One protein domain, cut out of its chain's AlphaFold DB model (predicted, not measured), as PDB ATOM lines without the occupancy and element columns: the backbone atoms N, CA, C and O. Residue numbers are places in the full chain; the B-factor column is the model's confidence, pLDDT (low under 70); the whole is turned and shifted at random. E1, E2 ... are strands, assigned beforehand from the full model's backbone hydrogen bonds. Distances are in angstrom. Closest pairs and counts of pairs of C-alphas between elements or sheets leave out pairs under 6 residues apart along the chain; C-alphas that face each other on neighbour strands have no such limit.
ATOM      1  N   ILE A  73     -26.482  43.838   3.452       91.62
ATOM      2  CA  ILE A  73     -25.771  44.840   4.256       91.62
ATOM      3  C   ILE A  73     -24.291  44.459   4.381       91.62
ATOM      4  O   ILE A  73     -23.925  43.309   4.146       91.62
ATOM      5  N   LEU A  74     -23.423  45.414   4.722       92.50
ATOM      6  CA  LEU A  74     -22.008  45.140   4.981       92.50
ATOM      7  C   LEU A  74     -21.822  44.715   6.444       92.50
ATOM      8  O   LEU A  74     -22.079  45.499   7.356       92.50
ATOM      9  N   GLY A  75     -21.350  43.493   6.671       90.50
ATOM     10  CA  GLY A  75     -20.979  43.012   7.997       90.50
ATOM     11  C   GLY A  75     -19.722  43.725   8.489       90.50
ATOM     12  O   GLY A  75     -18.644  43.534   7.934       90.50
ATOM     13  N   HIS A  76     -19.831  44.534   9.545       90.31
ATOM     14  CA  HIS A  76     -18.695  45.303  10.075       90.31
ATOM     15  C   HIS A  76     -17.543  44.423  10.591       90.31
ATOM     16  O   HIS A  76     -16.388  44.831  10.520       90.31
ATOM     17  N   ALA A  77     -17.840  43.222  11.101       90.62
ATOM     18  CA  ALA A  77     -16.830  42.302  11.633       90.62
ATOM     19  C   ALA A  77     -16.138  41.467  10.543       90.62
ATOM     20  O   ALA A  77     -14.979  41.086  10.688       90.62
ATOM     21  N   THR A  78     -16.849  41.158   9.460       90.25
ATOM     22  CA  THR A  78     -16.383  40.263   8.389       90.25
ATOM     23  C   THR A  78     -15.933  41.026   7.145       90.25
ATOM     24  O   THR A  78     -15.264  40.445   6.288       90.25
ATOM     25  N   SER A  79     -16.303  42.307   7.030       90.31
ATOM     26  CA  SER A  79     -16.173  43.145   5.833       90.31
ATOM     27  C   SER A  79     -16.759  42.481   4.581       90.31
ATOM     28  O   SER A  79     -16.214  42.604   3.484       90.31
ATOM     29  N   ARG A  80     -17.861  41.736   4.741       90.75
ATOM     30  CA  ARG A  80     -18.539  40.996   3.666       90.75
ATOM     31  C   ARG A  80     -19.999  41.399   3.537       90.75
ATOM     32  O   ARG A  80     -20.602  41.921   4.467       90.75
ATOM     33  N   GLN A  81     -20.562  41.135   2.364       91.38
ATOM     34  CA  GLN A  81     -21.980  41.318   2.109       91.38
ATOM     35  C   GLN A  81     -22.775  40.189   2.786       91.38
ATOM     36  O   GLN A  81     -22.585  39.013   2.479       91.38
ATOM     37  N   GLU A  82     -23.650  40.553   3.715       90.00
ATOM     38  CA  GLU A  82     -24.467  39.649   4.523       90.00
ATOM     39  C   GLU A  82     -25.953  39.904   4.251       90.00
ATOM     40  O   GLU A  82     -26.342  40.997   3.835       90.00
ATOM     41  N   LEU A  83     -26.798  38.887   4.443       92.38
ATOM     42  CA  LEU A  83     -28.245  39.041   4.276       92.38
ATOM     43  C   LEU A  83     -28.794  39.991   5.339       92.38
ATOM     44  O   LEU A  83     -28.549  39.812   6.528       92.38
ATOM     45  N   ASN A  84     -29.577  40.970   4.898       93.12
ATOM     46  CA  ASN A  84     -30.237  41.895   5.800       93.12
ATOM     47  C   ASN A  84     -31.500  41.244   6.394       93.12
ATOM     48  O   ASN A  84     -32.437  40.973   5.635       93.12
ATOM     49  N   PRO A  85     -31.584  41.021   7.719       94.62
ATOM     50  CA  PRO A  85     -32.793  40.479   8.341       94.62
ATOM     51  C   PRO A  85     -34.008  41.408   8.187       94.62
ATOM     52  O   PRO A  85     -35.145  40.936   8.202       94.62
ATOM     53  N   ASP A  86     -33.775  42.707   7.983       95.88
ATOM     54  CA  ASP A  86     -34.817  43.720   7.815       95.88
ATOM     55  C   ASP A  86     -35.197  43.977   6.354       95.88
ATOM     56  O   ASP A  86     -35.964  44.903   6.080       95.88
ATOM     57  N   PHE A  87     -34.684  43.173   5.415       96.50
ATOM     58  CA  PHE A  87     -34.992  43.290   3.991       96.50
ATOM     59  C   PHE A  87     -36.502  43.379   3.726       96.50
ATOM     60  O   PHE A  87     -37.312  42.625   4.279       96.50
ATOM     61  N   LYS A  88     -36.874  44.288   2.821       97.62
ATOM     62  CA  LYS A  88     -38.237  44.414   2.306       97.62
ATOM     63  C   LYS A  88     -38.227  44.613   0.802       97.62
ATOM     64  O   LYS A  88     -37.359  45.294   0.268       97.62
ATOM     65  N   TYR A  89     -39.244  44.060   0.154       94.88
ATOM     66  CA  TYR A  89     -39.475  44.247  -1.267       94.88
ATOM     67  C   TYR A  89     -40.019  45.642  -1.551       94.88
ATOM     68  O   TYR A  89     -40.882  46.153  -0.825       94.88
ATOM     69  N   ASP A  90     -39.558  46.198  -2.661       90.50
ATOM     70  CA  ASP A  90     -40.121  47.392  -3.270       90.50
ATOM     71  C   ASP A  90     -41.449  47.059  -3.962       90.50
ATOM     72  O   ASP A  90     -41.491  46.284  -4.922       90.50
ATOM     73  N   LEU A  91     -42.539  47.676  -3.508       86.75
ATOM     74  CA  LEU A  91     -43.821  47.679  -4.205       86.75
ATOM     75  C   LEU A  91     -44.241  49.132  -4.424       86.75
ATOM     76  O   LEU A  91     -44.771  49.758  -3.516       86.75
ATOM     77  N   HIS A  92     -44.004  49.661  -5.627       86.56
ATOM     78  CA  HIS A  92     -44.233  51.076  -5.951       86.56
ATOM     79  C   HIS A  92     -43.583  52.014  -4.914       86.56
ATOM     80  O   HIS A  92     -42.357  52.071  -4.832       86.56
ATOM     81  N   ASP A  93     -44.387  52.714  -4.123       87.25
ATOM     82  CA  ASP A  93     -44.038  53.698  -3.098       87.25
ATOM     83  C   ASP A  93     -44.056  53.125  -1.667       87.25
ATOM     84  O   ASP A  93     -43.909  53.865  -0.697       87.25
ATOM     85  N   ILE A  94     -44.203  51.805  -1.495       90.00
ATOM     86  CA  ILE A  94     -44.244  51.152  -0.177       90.00
ATOM     87  C   ILE A  94     -43.252  49.988  -0.050       90.00
ATOM     88  O   ILE A  94     -42.913  49.309  -1.022       90.00
ATOM     89  N   CYS A  95     -42.819  49.718   1.185       95.81
ATOM     90  CA  CYS A  95     -41.920  48.610   1.516       95.81
ATOM     91  C   CYS A  95     -42.667  47.459   2.193       95.81
ATOM     92  O   CYS A  95     -43.138  47.593   3.330       95.81
ATOM     93  N   VAL A  96     -42.703  46.289   1.551       91.75
ATOM     94  CA  VAL A  96     -43.445  45.115   2.042       91.75
ATOM     95  C   VAL A  96     -42.520  43.949   2.387       91.75
ATOM     96  O   VAL A  96     -41.577  43.643   1.667       91.75
ATOM     97  N   LYS A  97     -42.801  43.242   3.491       94.50
ATOM     98  CA  LYS A  97     -42.057  42.013   3.842       94.50
ATOM     99  C   LYS A  97     -42.311  40.879   2.841       94.50
ATOM    100  O   LYS A  97     -41.442  40.050   2.597       94.50
ATOM    101  N   THR A  98     -43.507  40.841   2.262       85.00
ATOM    102  CA  THR A  98     -43.930  39.849   1.269       85.00
ATOM    103  C   THR A  98     -44.800  40.522   0.219       85.00
ATOM    104  O   THR A  98     -45.691  41.286   0.586       85.00
ATOM    105  N   CYS A  99     -44.587  40.205  -1.061       76.75
ATOM    106  CA  CYS A  99     -45.457  40.685  -2.131       76.75
ATOM    107  C   CYS A  99     -46.891  40.155  -1.933       76.75
ATOM    108  O   CYS A  99     -47.070  38.936  -1.842       76.75
ATOM    109  N   PRO A 100     -47.904  41.035  -1.819       77.12
ATOM    110  CA  PRO A 100     -49.297  40.620  -1.734       77.12
ATOM    111  C   PRO A 100     -49.786  40.121  -3.097       77.12
ATOM    112  O   PRO A 100     -49.345  40.606  -4.136       77.12
ATOM    113  N   ALA A 101     -50.741  39.191  -3.115       59.19
ATOM    114  CA  ALA A 101     -51.389  38.798  -4.365       59.19
ATOM    115  C   ALA A 101     -52.098  40.016  -5.003       59.19
ATOM    116  O   ALA A 101     -52.724  40.786  -4.273       59.19
ATOM    117  N   PRO A 102     -52.029  40.208  -6.337       63.59
ATOM    118  CA  PRO A 102     -51.519  39.283  -7.358       63.59
ATOM    119  C   PRO A 102     -50.022  39.435  -7.708       63.59
ATOM    120  O   PRO A 102     -49.584  38.846  -8.693       63.59
ATOM    121  N   PHE A 103     -49.242  40.214  -6.956       69.94
ATOM    122  CA  PHE A 103     -47.837  40.488  -7.268       69.94
ATOM    123  C   PHE A 103     -46.913  39.304  -6.951       69.94
ATOM    124  O   PHE A 103     -47.093  38.572  -5.976       69.94
ATOM    125  N   LEU A 104     -45.884  39.154  -7.779       71.50
ATOM    126  CA  LEU A 104     -44.845  38.137  -7.740       71.50
ATOM    127  C   LEU A 104     -43.532  38.742  -7.238       71.50
ATOM    128  O   LEU A 104     -43.232  39.907  -7.492       71.50
ATOM    129  N   LYS A 105     -42.722  37.934  -6.561       80.94
ATOM    130  CA  LYS A 105     -41.379  38.323  -6.115       80.94
ATOM    131  C   LYS A 105     -40.400  38.219  -7.280       80.94
ATOM    132  O   LYS A 105     -40.237  37.130  -7.823       80.94
ATOM    133  N   MET A 106     -39.711  39.300  -7.625       81.00
ATOM    134  CA  MET A 106     -38.622  39.276  -8.602       81.00
ATOM    135  C   MET A 106     -37.427  40.037  -8.039       81.00
ATOM    136  O   MET A 106     -37.480  41.249  -7.874       81.00
ATOM    137  N   ASP A 107     -36.363  39.304  -7.717       87.50
ATOM    138  CA  ASP A 107     -35.187  39.822  -7.009       87.50
ATOM    139  C   ASP A 107     -35.537  40.623  -5.734       87.50
ATOM    140  O   ASP A 107     -35.813  40.021  -4.692       87.50
ATOM    141  N   THR A 108     -35.543  41.957  -5.811       90.69
ATOM    142  CA  THR A 108     -35.811  42.892  -4.705       90.69
ATOM    143  C   THR A 108     -37.125  43.664  -4.854       90.69
ATOM    144  O   THR A 108     -37.496  44.429  -3.965       90.69
ATOM    145  N   VAL A 109     -37.882  43.419  -5.928       87.38
ATOM    146  CA  VAL A 109     -39.120  44.133  -6.268       87.38
ATOM    147  C   VAL A 109     -40.325  43.189  -6.345       87.38
ATOM    148  O   VAL A 109     -40.198  41.980  -6.559       87.38
ATOM    149  N   CYS A 110     -41.521  43.754  -6.199       78.06
ATOM    150  CA  CYS A 110     -42.782  43.086  -6.494       78.06
ATOM    151  C   CYS A 110     -43.261  43.466  -7.901       78.06
ATOM    152  O   CYS A 110     -43.481  44.642  -8.189       78.06
ATOM    153  N   VAL A 111     -43.469  42.475  -8.766       70.44
ATOM    154  CA  VAL A 111     -43.908  42.663 -10.160       70.44
ATOM    155  C   VAL A 111     -45.230  41.967 -10.428       70.44
ATOM    156  O   VAL A 111     -45.570  40.989  -9.775       70.44
ATOM    157  N   ILE A 112     -45.997  42.447 -11.401       62.16
ATOM    158  CA  ILE A 112     -47.229  41.763 -11.828       62.16
ATOM    159  C   ILE A 112     -46.897  40.555 -12.719       62.16
ATOM    160  O   ILE A 112     -47.636  39.573 -12.737       62.16
ATOM    161  N   GLU A 113     -45.768  40.609 -13.428       58.72
ATOM    162  CA  GLU A 113     -45.358  39.630 -14.431       58.72
ATOM    163  C   GLU A 113     -43.830  39.451 -14.405       58.72
ATOM    164  O   GLU A 113     -43.098  40.403 -14.136       58.72
ATOM    165  N   CYS A 114     -43.349  38.229 -14.650       61.03
ATOM    166  CA  CYS A 114     -41.916  37.923 -14.719       61.03
ATOM    167  C   CYS A 114     -41.331  38.278 -16.095       61.03
ATOM    168  O   CYS A 114     -42.045  38.257 -17.097       61.03
ATOM    169  N   ASP A 115     -40.017  38.503 -16.186       65.88
ATOM    170  CA  ASP A 115     -39.343  38.572 -17.489       65.88
ATOM    171  C   ASP A 115     -39.227  37.170 -18.103       65.88
ATOM    172  O   ASP A 115     -38.280  36.436 -17.823       65.88
ATOM    173  N   PHE A 116     -40.165  36.801 -18.974       56.56
ATOM    174  CA  PHE A 116     -40.226  35.472 -19.602       56.56
ATOM    175  C   PHE A 116     -39.052  35.110 -20.509       56.56
ATOM    176  O   PHE A 116     -38.957  33.964 -20.953       56.56
ATOM    177  N   LYS A 117     -38.150  36.050 -20.802       62.09
ATOM    178  CA  LYS A 117     -36.893  35.710 -21.476       62.09
ATOM    179  C   LYS A 117     -35.983  34.904 -20.554       62.09
ATOM    180  O   LYS A 117     -35.257  34.034 -21.031       62.09
ATOM    181  N   THR A 118     -36.035  35.188 -19.254       64.56
ATOM    182  CA  THR A 118     -35.054  34.726 -18.269       64.56
ATOM    183  C   THR A 118     -35.681  33.993 -17.079       64.56
ATOM    184  O   THR A 118     -35.030  33.122 -16.502       64.56
ATOM    185  N   THR A 119     -36.938  34.288 -16.733       65.75
ATOM    186  CA  THR A 119     -37.606  33.846 -15.501       65.75
ATOM    187  C   THR A 119     -39.077  33.459 -15.713       65.75
ATOM    188  O   THR A 119     -39.748  33.948 -16.620       65.75
ATOM    189  N   ILE A 120     -39.608  32.575 -14.863       61.62
ATOM    190  CA  ILE A 120     -41.007  32.120 -14.883       61.62
ATOM    191  C   ILE A 120     -41.651  32.167 -13.491       61.62
ATOM    192  O   ILE A 120     -40.975  31.925 -12.494       61.62
ATOM    193  N   PRO A 121     -42.973  32.409 -13.401       58.94
ATOM    194  CA  PRO A 121     -43.680  32.438 -12.129       58.94
ATOM    195  C   PRO A 121     -43.858  31.028 -11.548       58.94
ATOM    196  O   PRO A 121     -44.582  30.193 -12.101       58.94
ATOM    197  N   ILE A 122     -43.252  30.780 -10.390       63.38
ATOM    198  CA  ILE A 122     -43.384  29.560  -9.590       63.38
ATOM    199  C   ILE A 122     -43.731  29.975  -8.157       63.38
ATOM    200  O   ILE A 122     -42.984  30.705  -7.517       63.38
ATOM    201  N   ASN A 123     -44.880  29.526  -7.639       67.56
ATOM    202  CA  ASN A 123     -45.309  29.750  -6.247       67.56
ATOM    203  C   ASN A 123     -45.239  31.216  -5.757       67.56
ATOM    204  O   ASN A 123     -44.935  31.470  -4.594       67.56
TER     205      ASN A 123
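This is residues 73 to 123 of the 289 residues of an uncharacterized protein of Sparganum proliferum (UniProt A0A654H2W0). Three small two-strand hairpins are strung along the chain like beads: E1 and E2 form a lobe at one end of the longest axis, while E3 with E4 and E5 with E6 sit together at the other. The last strand, E7, lies past E5 and pairs with no named strand. The printed part has 51 residues, with no named helix and seven strands in the order E1 to E7; the three sheets are antiparallel, and the class is all strand, though only 23 residues are in named elements. The whole is loose, with a radius of gyration of the C-alphas of 13.7 A, and elongated, spanning 39 by 25 by 18 A.

Find C-alpha 73 at (-25.771, 44.840, 4.256), where E1, residues 73 to 75, begins its 6.3 A; E2, residues 80 to 83, runs 9.9 A. Farther on, look for E3, residues 89 to 91, 6.3 A; E4, residues 94 to 96, 6.5 A; E5, residues 104 to 106, 6.4 A; and E6, residues 109 to 111, 6.3 A. E7, residues 119 to 122, runs 9.3 A to C-alpha 122 at (-43.384, 29.560, -9.590).

In the hairpin E1 and E2, look at N 75 and O 80, 2.8 A apart. In the hairpin E3 and E4, N 89 and O 96 are 2.8 A apart; in the hairpin E5 and E6, N 104 and O 111 are 2.7 A apart; these three pairs are within hydrogen-bond range. The closest C-alphas of E3 and E6, those of Asp 90 and Val 109, are 4.5 A apart. E2 and E3 are apart.

The C-alphas farthest apart, Ala 77 and Pro 102, are 39.7 A apart. The printed part has no cut and no long link. Confidence is under 70 at residues 101 to 103 and 112 to 123.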